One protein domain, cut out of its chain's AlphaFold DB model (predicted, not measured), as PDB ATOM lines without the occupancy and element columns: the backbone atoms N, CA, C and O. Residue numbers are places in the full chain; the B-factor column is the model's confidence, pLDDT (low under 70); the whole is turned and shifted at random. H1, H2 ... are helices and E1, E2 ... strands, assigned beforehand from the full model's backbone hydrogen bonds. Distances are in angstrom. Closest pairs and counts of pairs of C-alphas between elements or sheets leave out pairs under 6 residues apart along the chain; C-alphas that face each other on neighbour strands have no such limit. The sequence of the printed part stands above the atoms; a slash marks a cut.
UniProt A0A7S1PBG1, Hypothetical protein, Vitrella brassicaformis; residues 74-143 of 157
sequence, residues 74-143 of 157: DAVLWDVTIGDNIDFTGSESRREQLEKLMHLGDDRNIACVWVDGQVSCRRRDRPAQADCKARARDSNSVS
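Overview. This is residues 74 to 143 of the 157 residues of the protein "Hypothetical protein" of Vitrella brassicaformis (UniProt A0A7S1PBG1). A small antiparallel sheet of three strands, E1, E2 and E3, is covered on one face by helix H2, which runs along edge strand E3; the second helix, H1, lies off the sheet toward the other end of an elongated domain. Residues 79 to 93 loop out from E1 to H1, and a tight link leads from H1 back to E2. The printed part has 70 residues, with two named helices and three named strands in the order E1, H1, E2, E3, H2; the sheet order is E1, E2, E3 and the class is mixed, helices and strands. The whole is loose, with a radius of gyration of the C-alphas of 14.1 A and spans of 41 by 23 by 19 A.

Arrangement. Begin at the inner strand E2, residues 110 to 115. Beside it look for E1, residues 75 to 78, an edge strand antiparallel to it at 174 degrees; N 77 and O 112, 2.8 A apart, are within hydrogen-bond range. The other edge strand is E3, residues 118 to 121, which forms a hairpin with E2, antiparallel at 165 degrees; N 120 and O 113 are 2.8 A apart and N 115 and O 118 2.9 A, both within hydrogen-bond range. H2, residues 126 to 138, is on this sheet at a height over the sheet of 9.3 A, making two layers, a helix on one face of a sheet. It lies over E3 and runs along the strands, at 5 degrees to E3 on the local plane; the closest C-alphas of the two, those of Cys 121 and Gln 129, are 6.0 A apart. H1, residues 94 to 104, is not on the sheet, with 1 pair of C-alphas within 10 A, and it is apart from both E3 and H2. In H1 and H2 every O i to N i+4 pair is within hydrogen-bond range.

Along the chain. Find C-alpha 75 at (-3.867, -21.650, -115.633), where E1 begins; it runs 9.7 A to residue 78. H1 begins at C-alpha 94, at (-20.302, -14.536, -112.586), and runs 15.1 A to residue 104. E2 is 14.0 A long from residue 110 to 115, and E3 is 10.1 A long from 118 to 121. H2 runs 17.7 A from residue 126 to C-alpha 138 at (3.255, -29.190, -101.145).

Size, cuts and confidence. The two C-alphas farthest apart, those of Thr 89 and Ser 143, are 41.5 A apart. The printed part has no cut. The link from E1 to H1, with 15 residues, is long; those from H1 to E2, E2 to E3 and E3 to H2 are tight. The mean pLDDT of the printed part is 78.1; residues 123 to 143 are under 70, and H2 has a mean of 50.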
ATOM      1  N   ASP A  74      -2.209 -25.757-116.575       93.75
ATOM      2  CA  ASP A  74      -1.944 -24.510-117.287       93.75
ATOM      3  C   ASP A  74      -3.094 -23.540-116.995       93.75
ATOM      4  O   ASP A  74      -4.222 -23.731-117.458       93.75
ATOM      5  N   ALA A  75      -2.832 -22.532-116.166       94.81
ATOM      6  CA  ALA A  75      -3.867 -21.650-115.633       94.81
ATOM      7  C   ALA A  75      -3.385 -20.203-115.528       94.81
ATOM      8  O   ALA A  75      -2.198 -19.932-115.352       94.81
ATOM      9  N   VAL A  76      -4.330 -19.268-115.581       93.81
ATOM     10  CA  VAL A  76      -4.087 -17.844-115.341       93.81
ATOM     11  C   VAL A  76      -5.019 -17.388-114.228       93.81
ATOM     12  O   VAL A  76      -6.229 -17.601-114.302       93.81
ATOM     13  N   LEU A  77      -4.452 -16.767-113.195       93.50
ATOM     14  CA  LEU A  77      -5.212 -16.084-112.158       93.50
ATOM     15  C   LEU A  77      -5.359 -14.623-112.554       93.50
ATOM     16  O   LEU A  77      -4.370 -13.895-112.675       93.50
ATOM     17  N   TRP A  78      -6.611 -14.221-112.700       91.69
ATOM     18  CA  TRP A  78      -6.996 -12.850-112.965       91.69
ATOM     19  C   TRP A  78      -7.362 -12.159-111.654       91.69
ATOM     20  O   TRP A  78      -8.209 -12.652-110.909       91.69
ATOM     21  N   ASP A  79      -6.725 -11.024-111.386       90.19
ATOM     22  CA  ASP A  79      -7.094 -10.104-110.321       90.19
ATOM     23  C   ASP A  79      -7.692  -8.842-110.936       90.19
ATOM     24  O   ASP A  79      -7.023  -7.974-111.498       90.19
ATOM     25  N   VAL A  80      -9.007  -8.779-110.825       86.56
ATOM     26  CA  VAL A  80      -9.839  -7.700-111.340       86.56
ATOM     27  C   VAL A  80      -9.875  -6.474-110.434       86.56
ATOM     28  O   VAL A  80     -10.465  -5.467-110.802       86.56
ATOM     29  N   THR A  81      -9.271  -6.552-109.248       86.00
ATOM     30  CA  THR A  81      -9.121  -5.407-108.341       86.00
ATOM     31  C   THR A  81      -7.871  -4.585-108.658       86.00
ATOM     32  O   THR A  81      -7.688  -3.489-108.127       86.00
ATOM     33  N   ILE A  82      -6.997  -5.109-109.525       83.56
ATOM     34  CA  ILE A  82      -5.791  -4.432-109.989       83.56
ATOM     35  C   ILE A  82      -6.112  -3.662-111.266       83.56
ATOM     36  O   ILE A  82      -6.534  -4.250-112.256       83.56
ATOM     37  N   GLY A  83      -5.807  -2.367-111.266       83.62
ATOM     38  CA  GLY A  83      -6.085  -1.479-112.394       83.62
ATOM     39  C   GLY A  83      -7.408  -0.735-112.234       83.62
ATOM     40  O   GLY A  83      -8.119  -0.895-111.249       83.62
ATOM     41  N   ASP A  84      -7.686   0.134-113.195       89.00
ATOM     42  CA  ASP A  84      -8.859   1.013-113.265       89.00
ATOM     43  C   ASP A  84      -9.734   0.722-114.497       89.00
ATOM     44  O   ASP A  84     -10.674   1.455-114.794       89.00
ATOM     45  N   ASN A  85      -9.419  -0.346-115.234       92.81
ATOM     46  CA  ASN A  85     -10.059  -0.715-116.495       92.81
ATOM     47  C   ASN A  85     -11.307  -1.585-116.338       92.81
ATOM     48  O   ASN A  85     -12.122  -1.642-117.258       92.81
ATOM     49  N   ILE A  86     -11.455  -2.268-115.204       93.00
ATOM     50  CA  ILE A  86     -12.609  -3.118-114.915       93.00
ATOM     51  C   ILE A  86     -13.280  -2.590-113.656       93.00
ATOM     52  O   ILE A  86     -12.653  -2.520-112.603       93.00
ATOM     53  N   ASP A  87     -14.563  -2.263-113.771       90.94
ATOM     54  CA  ASP A  87     -15.400  -1.873-112.641       90.94
ATOM     55  C   ASP A  87     -16.610  -2.811-112.517       90.94
ATOM     56  O   ASP A  87     -17.307  -3.123-113.502       90.94
ATOM     57  N   PHE A  88     -16.846  -3.269-111.290       88.19
ATOM     58  CA  PHE A  88     -17.956  -4.144-110.933       88.19
ATOM     59  C   PHE A  88     -18.919  -3.416-110.010       88.19
ATOM     60  O   PHE A  88     -18.551  -2.946-108.937       88.19
ATOM     61  N   THR A  89     -20.191  -3.399-110.396       84.06
ATOM     62  CA  THR A  89     -21.261  -2.753-109.636       84.06
ATOM     63  C   THR A  89     -21.741  -3.613-108.463       84.06
ATOM     64  O   THR A  89     -22.511  -3.143-107.627       84.06
ATOM     65  N   GLY A  90     -21.312  -4.878-108.391       85.31
ATOM     66  CA  GLY A  90     -21.633  -5.833-107.327       85.31
ATOM     67  C   GLY A  90     -22.961  -6.569-107.527       85.31
ATOM     68  O   GLY A  90     -23.272  -7.494-106.777       85.31
ATOM     69  N   SER A  91     -23.736  -6.193-108.544       91.69
ATOM     70  CA  SER A  91     -25.008  -6.826-108.907       91.69
ATOM     71  C   SER A  91     -24.872  -7.843-110.041       91.69
ATOM     72  O   SER A  91     -25.831  -8.550-110.344       91.69
ATOM     73  N   GLU A  92     -23.711  -7.910-110.693       91.56
ATOM     74  CA  GLU A  92     -23.489  -8.760-111.859       91.56
ATOM     75  C   GLU A  92     -23.305 -10.231-111.480       91.56
ATOM     76  O   GLU A  92     -22.637 -10.589-110.506       91.56
ATOM     77  N   SER A  93     -23.840 -11.113-112.315       94.12
ATOM     78  CA  SER A  93     -23.584 -12.546-112.259       94.12
ATOM     79  C   SER A  93     -22.131 -12.874-112.618       94.12
ATOM     80  O   SER A  93     -21.467 -12.149-113.353       94.12
ATOM     81  N   ARG A  94     -21.643 -14.050-112.198       91.00
ATOM     82  CA  ARG A  94     -20.302 -14.536-112.586       91.00
ATOM     83  C   ARG A  94     -20.080 -14.578-114.103       91.00
ATOM     84  O   ARG A  94     -18.952 -14.432-114.556       91.00
ATOM     85  N   ARG A  95     -21.142 -14.806-114.884       92.81
ATOM     86  CA  ARG A  95     -21.064 -14.821-116.349       92.81
ATOM     87  C   ARG A  95     -20.823 -13.418-116.895       92.81
ATOM     88  O   ARG A  95     -19.931 -13.259-117.712       92.81
ATOM     89  N   GLU A  96     -21.578 -12.433-116.419       92.50
ATOM     90  CA  GLU A  96     -21.398 -11.027-116.802       92.50
ATOM     91  C   GLU A  96     -20.042 -10.495-116.334       92.50
ATOM     92  O   GLU A  96     -19.390  -9.752-117.058       92.50
ATOM     93  N   GLN A  97     -19.574 -10.927-115.158       92.88
ATOM     94  CA  GLN A  97     -18.238 -10.578-114.676       92.88
ATOM     95  C   GLN A  97     -17.138 -11.123-115.594       92.88
ATOM     96  O   GLN A  97     -16.215 -10.394-115.951       92.88
ATOM     97  N   LEU A  98     -17.256 -12.387-116.013       93.19
ATOM     98  CA  LEU A  98     -16.328 -12.997-116.961       93.19
ATOM     99  C   LEU A  98     -16.410 -12.329-118.337       93.19
ATOM    100  O   LEU A  98     -15.383 -12.058-118.940       93.19
ATOM    101  N   GLU A  99     -17.610 -12.027-118.823       95.06
ATOM    102  CA  GLU A  99     -17.801 -11.312-120.082       95.06
ATOM    103  C   GLU A  99     -17.139  -9.930-120.047       95.06
ATOM    104  O   GLU A  99     -16.389  -9.596-120.962       95.06
ATOM    105  N   LYS A 100     -17.333  -9.154-118.973       94.50
ATOM    106  CA  LYS A 100     -16.632  -7.877-118.768       94.50
ATOM    107  C   LYS A 100     -15.116  -8.058-118.770       94.50
ATOM    108  O   LYS A 100     -14.422  -7.315-119.457       94.50
ATOM    109  N   LEU A 101     -14.611  -9.062-118.051       93.75
ATOM    110  CA  LEU A 101     -13.186  -9.392-118.028       93.75
ATOM    111  C   LEU A 101     -12.647  -9.705-119.430       93.75
ATOM    112  O   LEU A 101     -11.584  -9.213-119.785       93.75
ATOM    113  N   MET A 102     -13.380 -10.464-120.249       94.88
ATOM    114  CA  MET A 102     -12.958 -10.799-121.616       94.88
ATOM    115  C   MET A 102     -12.876  -9.578-122.544       94.88
ATOM    116  O   MET A 102     -12.085  -9.596-123.484       94.88
ATOM    117  N   HIS A 103     -13.682  -8.540-122.305       94.50
ATOM    118  CA  HIS A 103     -13.710  -7.334-123.142       94.50
ATOM    119  C   HIS A 103     -12.773  -6.224-122.657       94.50
ATOM    120  O   HIS A 103     -12.260  -5.465-123.475       94.50
ATOM    121  N   LEU A 104     -12.592  -6.091-121.341       95.69
ATOM    122  CA  LEU A 104     -11.871  -4.969-120.729       95.69
ATOM    123  C   LEU A 104     -10.531  -5.373-120.110       95.69
ATOM    124  O   LEU A 104      -9.715  -4.499-119.821       95.69
ATOM    125  N   GLY A 105     -10.312  -6.666-119.874       94.31
ATOM    126  CA  GLY A 105      -9.109  -7.173-119.231       94.31
ATOM    127  C   GLY A 105      -7.859  -7.009-120.082       94.31
ATOM    128  O   GLY A 105      -7.873  -7.221-121.293       94.31
ATOM    129  N   ASP A 106      -6.758  -6.672-119.419       94.19
ATOM    130  CA  ASP A 106      -5.427  -6.607-120.010       94.19
ATOM    131  C   ASP A 106      -4.372  -7.235-119.082       94.19
ATOM    132  O   ASP A 106      -4.686  -7.881-118.078       94.19
ATOM    133  N   ASP A 107      -3.091  -7.091-119.425       93.25
ATOM    134  CA  ASP A 107      -1.998  -7.728-118.693       93.25
ATOM    135  C   ASP A 107      -1.853  -7.226-117.244       93.25
ATOM    136  O   ASP A 107      -1.241  -7.911-116.418       93.25
ATOM    137  N   ARG A 108      -2.417  -6.058-116.902       91.00
ATOM    138  CA  ARG A 108      -2.424  -5.534-115.528       91.00
ATOM    139  C   ARG A 108      -3.256  -6.413-114.608       91.00
ATOM    140  O   ARG A 108      -2.896  -6.547-113.441       91.00
ATOM    141  N   ASN A 109      -4.303  -7.033-115.145       91.81
ATOM    142  CA  ASN A 109      -5.208  -7.900-114.401       91.81
ATOM    143  C   ASN A 109      -4.661  -9.332-114.244       91.81
ATOM    144  O   ASN A 109      -5.298 -10.152-113.593       91.81
ATOM    145  N   ILE A 110      -3.500  -9.674-114.815       91.81
ATOM    146  CA  ILE A 110      -2.887 -11.001-114.654       91.81
ATOM    147  C   ILE A 110      -1.997 -11.013-113.404       91.81
ATOM    148  O   ILE A 110      -0.893 -10.458-113.402       91.81
ATOM    149  N   ALA A 111      -2.449 -11.699-112.352       90.62
ATOM    150  CA  ALA A 111      -1.721 -11.806-111.085       90.62
ATOM    151  C   ALA A 111      -0.677 -12.936-111.106       90.62
ATOM    152  O   ALA A 111       0.487 -12.763-110.723       90.62
ATOM    153  N   CYS A 112      -1.084 -14.110-111.592       92.75
ATOM    154  CA  CYS A 112      -0.242 -15.301-111.647       92.75
ATOM    155  C   CYS A 112      -0.536 -16.135-112.891       92.75
ATOM    156  O   CYS A 112      -1.672 -16.206-113.357       92.75
ATOM    157  N   VAL A 113       0.489 -16.830-113.369       94.12
ATOM    158  CA  VAL A 113       0.385 -17.832-114.430       94.12
ATOM    159  C   VAL A 113       1.003 -19.133-113.932       94.12
ATOM    160  O   VAL A 113       2.047 -19.113-113.276       94.12
ATOM    161  N   TRP A 114       0.370 -20.254-114.255       94.75
ATOM    162  CA  TRP A 114       0.905 -21.595-114.064       94.75
ATOM    163  C   TRP A 114       1.147 -22.237-115.417       94.75
ATOM    164  O   TRP A 114       0.279 -22.182-116.287       94.75
ATOM    165  N   VAL A 115       2.321 -22.843-115.563       94.44
ATOM    166  CA  VAL A 115       2.708 -23.637-116.729       94.44
ATOM    167  C   VAL A 115       3.191 -24.981-116.213       94.44
ATOM    168  O   VAL A 115       4.177 -25.042-115.479       94.44
ATOM    169  N   ASP A 116       2.474 -26.046-116.550       91.31
ATOM    170  CA  ASP A 116       2.724 -27.408-116.075       91.31
ATOM    171  C   ASP A 116       2.846 -27.480-114.538       91.31
ATOM    172  O   ASP A 116       3.752 -28.090-113.966       91.31
ATOM    173  N   GLY A 117       1.965 -26.750-113.842       90.56
ATOM    174  CA  GLY A 117       1.975 -26.635-112.380       90.56
ATOM    175  C   GLY A 117       3.043 -25.699-111.795       90.56
ATOM    176  O   GLY A 117       2.982 -25.389-110.603       90.56
ATOM    177  N   GLN A 118       3.989 -25.193-112.591       89.06
ATOM    178  CA  GLN A 118       5.000 -24.236-112.131       89.06
ATOM    179  C   GLN A 118       4.452 -22.810-112.154       89.06
ATOM    180  O   GLN A 118       3.970 -22.343-113.182       89.06
ATOM    181  N   VAL A 119       4.547 -22.103-111.025       90.06
ATOM    182  CA  VAL A 119       3.941 -20.776-110.853       90.06
ATOM    183  C   VAL A 119       4.911 -19.625-111.123       90.06
ATOM    184  O   VAL A 119       6.026 -19.580-110.598       90.06
ATOM    185  N   SER A 120       4.427 -18.622-111.853       90.62
ATOM    186  CA  SER A 120       5.055 -17.315-112.032       90.62
ATOM    187  C   SER A 120       4.050 -16.209-111.691       90.62
ATOM    188  O   SER A 120       3.130 -15.931-112.456       90.62
ATOM    189  N   CYS A 121       4.205 -15.592-110.515       85.38
ATOM    190  CA  CYS A 121       3.381 -14.459-110.061       85.38
ATOM    191  C   CYS A 121       4.180 -13.156-110.046       85.38
ATOM    192  O   CYS A 121       5.392 -13.179-109.782       85.38
ATOM    193  N   ARG A 122       3.505 -12.013-110.214       71.44
ATOM    194  CA  ARG A 122       4.138 -10.698-110.035       71.44
ATOM    195  C   ARG A 122       4.534 -10.493-108.562       71.44
ATOM    196  O   ARG A 122       3.919 -10.990-107.624       71.44
ATOM    197  N   ARG A 123       5.627  -9.751-108.337       56.22
ATOM    198  CA  ARG A 123       6.270  -9.571-107.012       56.22
ATOM    199  C   ARG A 123       5.402  -8.806-105.995       56.22
ATOM    200  O   ARG A 123       5.715  -8.802-104.803       56.22
ATOM    201  N   ARG A 124       4.367  -8.108-106.473       58.06
ATOM    202  CA  ARG A 124       3.446  -7.298-105.663       58.06
ATOM    203  C   ARG A 124       2.377  -8.167-104.983       58.06
ATOM    204  O   ARG A 124       1.967  -7.840-103.875       58.06
ATOM    205  N   ASP A 125       2.102  -9.349-105.528       57.41
ATOM    206  CA  ASP A 125       1.055 -10.270-105.067       57.41
ATOM    207  C   ASP A 125       1.595 -11.254-104.023       57.41
ATOM    208  O   ASP A 125       1.285 -12.441-104.012       57.41
ATOM    209  N   ARG A 126       2.462 -10.758-103.131       45.78
ATOM    210  CA  ARG A 126       3.228 -11.549-102.153       45.78
ATOM    211  C   ARG A 126       2.387 -12.548-101.327       45.78
ATOM    212  O   ARG A 126       2.921 -13.626-101.070       45.78
ATOM    213  N   PRO A 127       1.124 -12.265-100.936       52.09
ATOM    214  CA  PRO A 127       0.270 -13.245-100.258       52.09
ATOM    215  C   PRO A 127      -0.115 -14.419-101.170       52.09
ATOM    216  O   PRO A 127       0.072 -15.571-100.786       52.09
ATOM    217  N   ALA A 128      -0.551 -14.138-102.404       51.28
ATOM    218  CA  ALA A 128      -0.844 -15.162-103.405       51.28
ATOM    219  C   ALA A 128       0.432 -15.918-103.794       51.28
ATOM    220  O   ALA A 128       0.439 -17.138-103.849       51.28
ATOM    221  N   GLN A 129       1.560 -15.227-103.962       49.03
ATOM    222  CA  GLN A 129       2.840 -15.846-104.291       49.03
ATOM    223  C   GLN A 129       3.367 -16.754-103.162       49.03
ATOM    224  O   GLN A 129       4.027 -17.752-103.456       49.03
ATOM    225  N   ALA A 130       3.087 -16.438-101.893       53.00
ATOM    226  CA  ALA A 130       3.431 -17.277-100.746       53.00
ATOM    227  C   ALA A 130       2.543 -18.528-100.661       53.00
ATOM    228  O   ALA A 130       3.091 -19.616-100.516       53.00
ATOM    229  N   ASP A 131       1.220 -18.401-100.834       56.59
ATOM    230  CA  ASP A 131       0.285 -19.542-100.845       56.59
ATOM    231  C   ASP A 131       0.486 -20.430-102.086       56.59
ATOM    232  O   ASP A 131       0.576 -21.648-101.976       56.59
ATOM    233  N   CYS A 132       0.698 -19.841-103.265       52.25
ATOM    234  CA  CYS A 132       0.963 -20.581-104.499       52.25
ATOM    235  C   CYS A 132       2.305 -21.319-104.453       52.25
ATOM    236  O   CYS A 132       2.385 -22.456-104.904       52.25
ATOM    237  N   LYS A 133       3.368 -20.715-103.895       51.72
ATOM    238  CA  LYS A 133       4.662 -21.402-103.714       51.72
ATOM    239  C   LYS A 133       4.634 -22.415-102.573       51.72
ATOM    240  O   LYS A 133       5.342 -23.413-102.668       51.72
ATOM    241  N   ALA A 134       3.861 -22.174-101.513       52.03
ATOM    242  CA  ALA A 134       3.647 -23.144-100.443       52.03
ATOM    243  C   ALA A 134       2.892 -24.367-100.977       52.03
ATOM    244  O   ALA A 134       3.407 -25.471-100.876       52.03
ATOM    245  N   ARG A 135       1.778 -24.169-101.693       48.16
ATOM    246  CA  ARG A 135       1.000 -25.245-102.328       48.16
ATOM    247  C   ARG A 135       1.737 -25.944-103.472       48.16
ATOM    248  O   ARG A 135       1.601 -27.152-103.609       48.16
ATOM    249  N   ALA A 136       2.554 -25.234-104.257       46.50
ATOM    250  CA  ALA A 136       3.408 -25.850-105.281       46.50
ATOM    251  C   ALA A 136       4.561 -26.678-104.669       46.50
ATOM    252  O   ALA A 136       4.971 -27.701-105.220       46.50
ATOM    253  N   ARG A 137       5.085 -26.272-103.503       43.31
ATOM    254  CA  ARG A 137       6.022 -27.092-102.714       43.31
ATOM    255  C   ARG A 137       5.321 -28.278-102.067       43.31
ATOM    256  O   ARG A 137       5.893 -29.364-102.057       43.31
ATOM    257  N   ASP A 138       4.084 -28.095-101.624       43.19
ATOM    258  CA  ASP A 138       3.255 -29.190-101.145       43.19
ATOM    259  C   ASP A 138       2.842 -30.119-102.282       43.19
ATOM    260  O   ASP A 138       2.694 -31.290-102.029       43.19
ATOM    261  N   SER A 139       2.776 -29.725-103.556       43.59
ATOM    262  CA  SER A 139       2.639 -30.701-104.658       43.59
ATOM    263  C   SER A 139       3.897 -31.546-104.915       43.59
ATOM    264  O   SER A 139       3.821 -32.557-105.608       43.59
ATOM    265  N   ASN A 140       5.041 -31.198-104.310       40.28
ATOM    266  CA  ASN A 140       6.187 -32.108-104.199       40.28
ATOM    267  C   ASN A 140       6.058 -33.088-103.009       40.28
ATOM    268  O   ASN A 140       6.865 -34.011-102.909       40.28
ATOM    269  N   SER A 141       5.058 -32.926-102.128       37.94
ATOM    270  CA  SER A 141       4.710 -33.854-101.031       37.94
ATOM    271  C   SER A 141       3.310 -34.488-101.174       37.94
ATOM    272  O   SER A 141       3.058 -35.564-100.636       37.94
ATOM    273  N   VAL A 142       2.426 -33.885-101.966       36.66
ATOM    274  CA  VAL A 142       1.098 -34.336-102.369       36.66
ATOM    275  C   VAL A 142       1.267 -34.948-103.742       36.66
ATOM    276  O   VAL A 142       1.219 -34.292-104.783       36.66
ATOM    277  N   SER A 143       1.513 -36.250-103.726       31.38
ATOM    278  CA  SER A 143       1.556 -37.059-104.923       31.38
ATOM    279  C   SER A 143       0.205 -37.012-105.641       31.38
ATOM    280  O   SER A 143      -0.673 -37.824-105.363       31.38
TER     281      SER A 143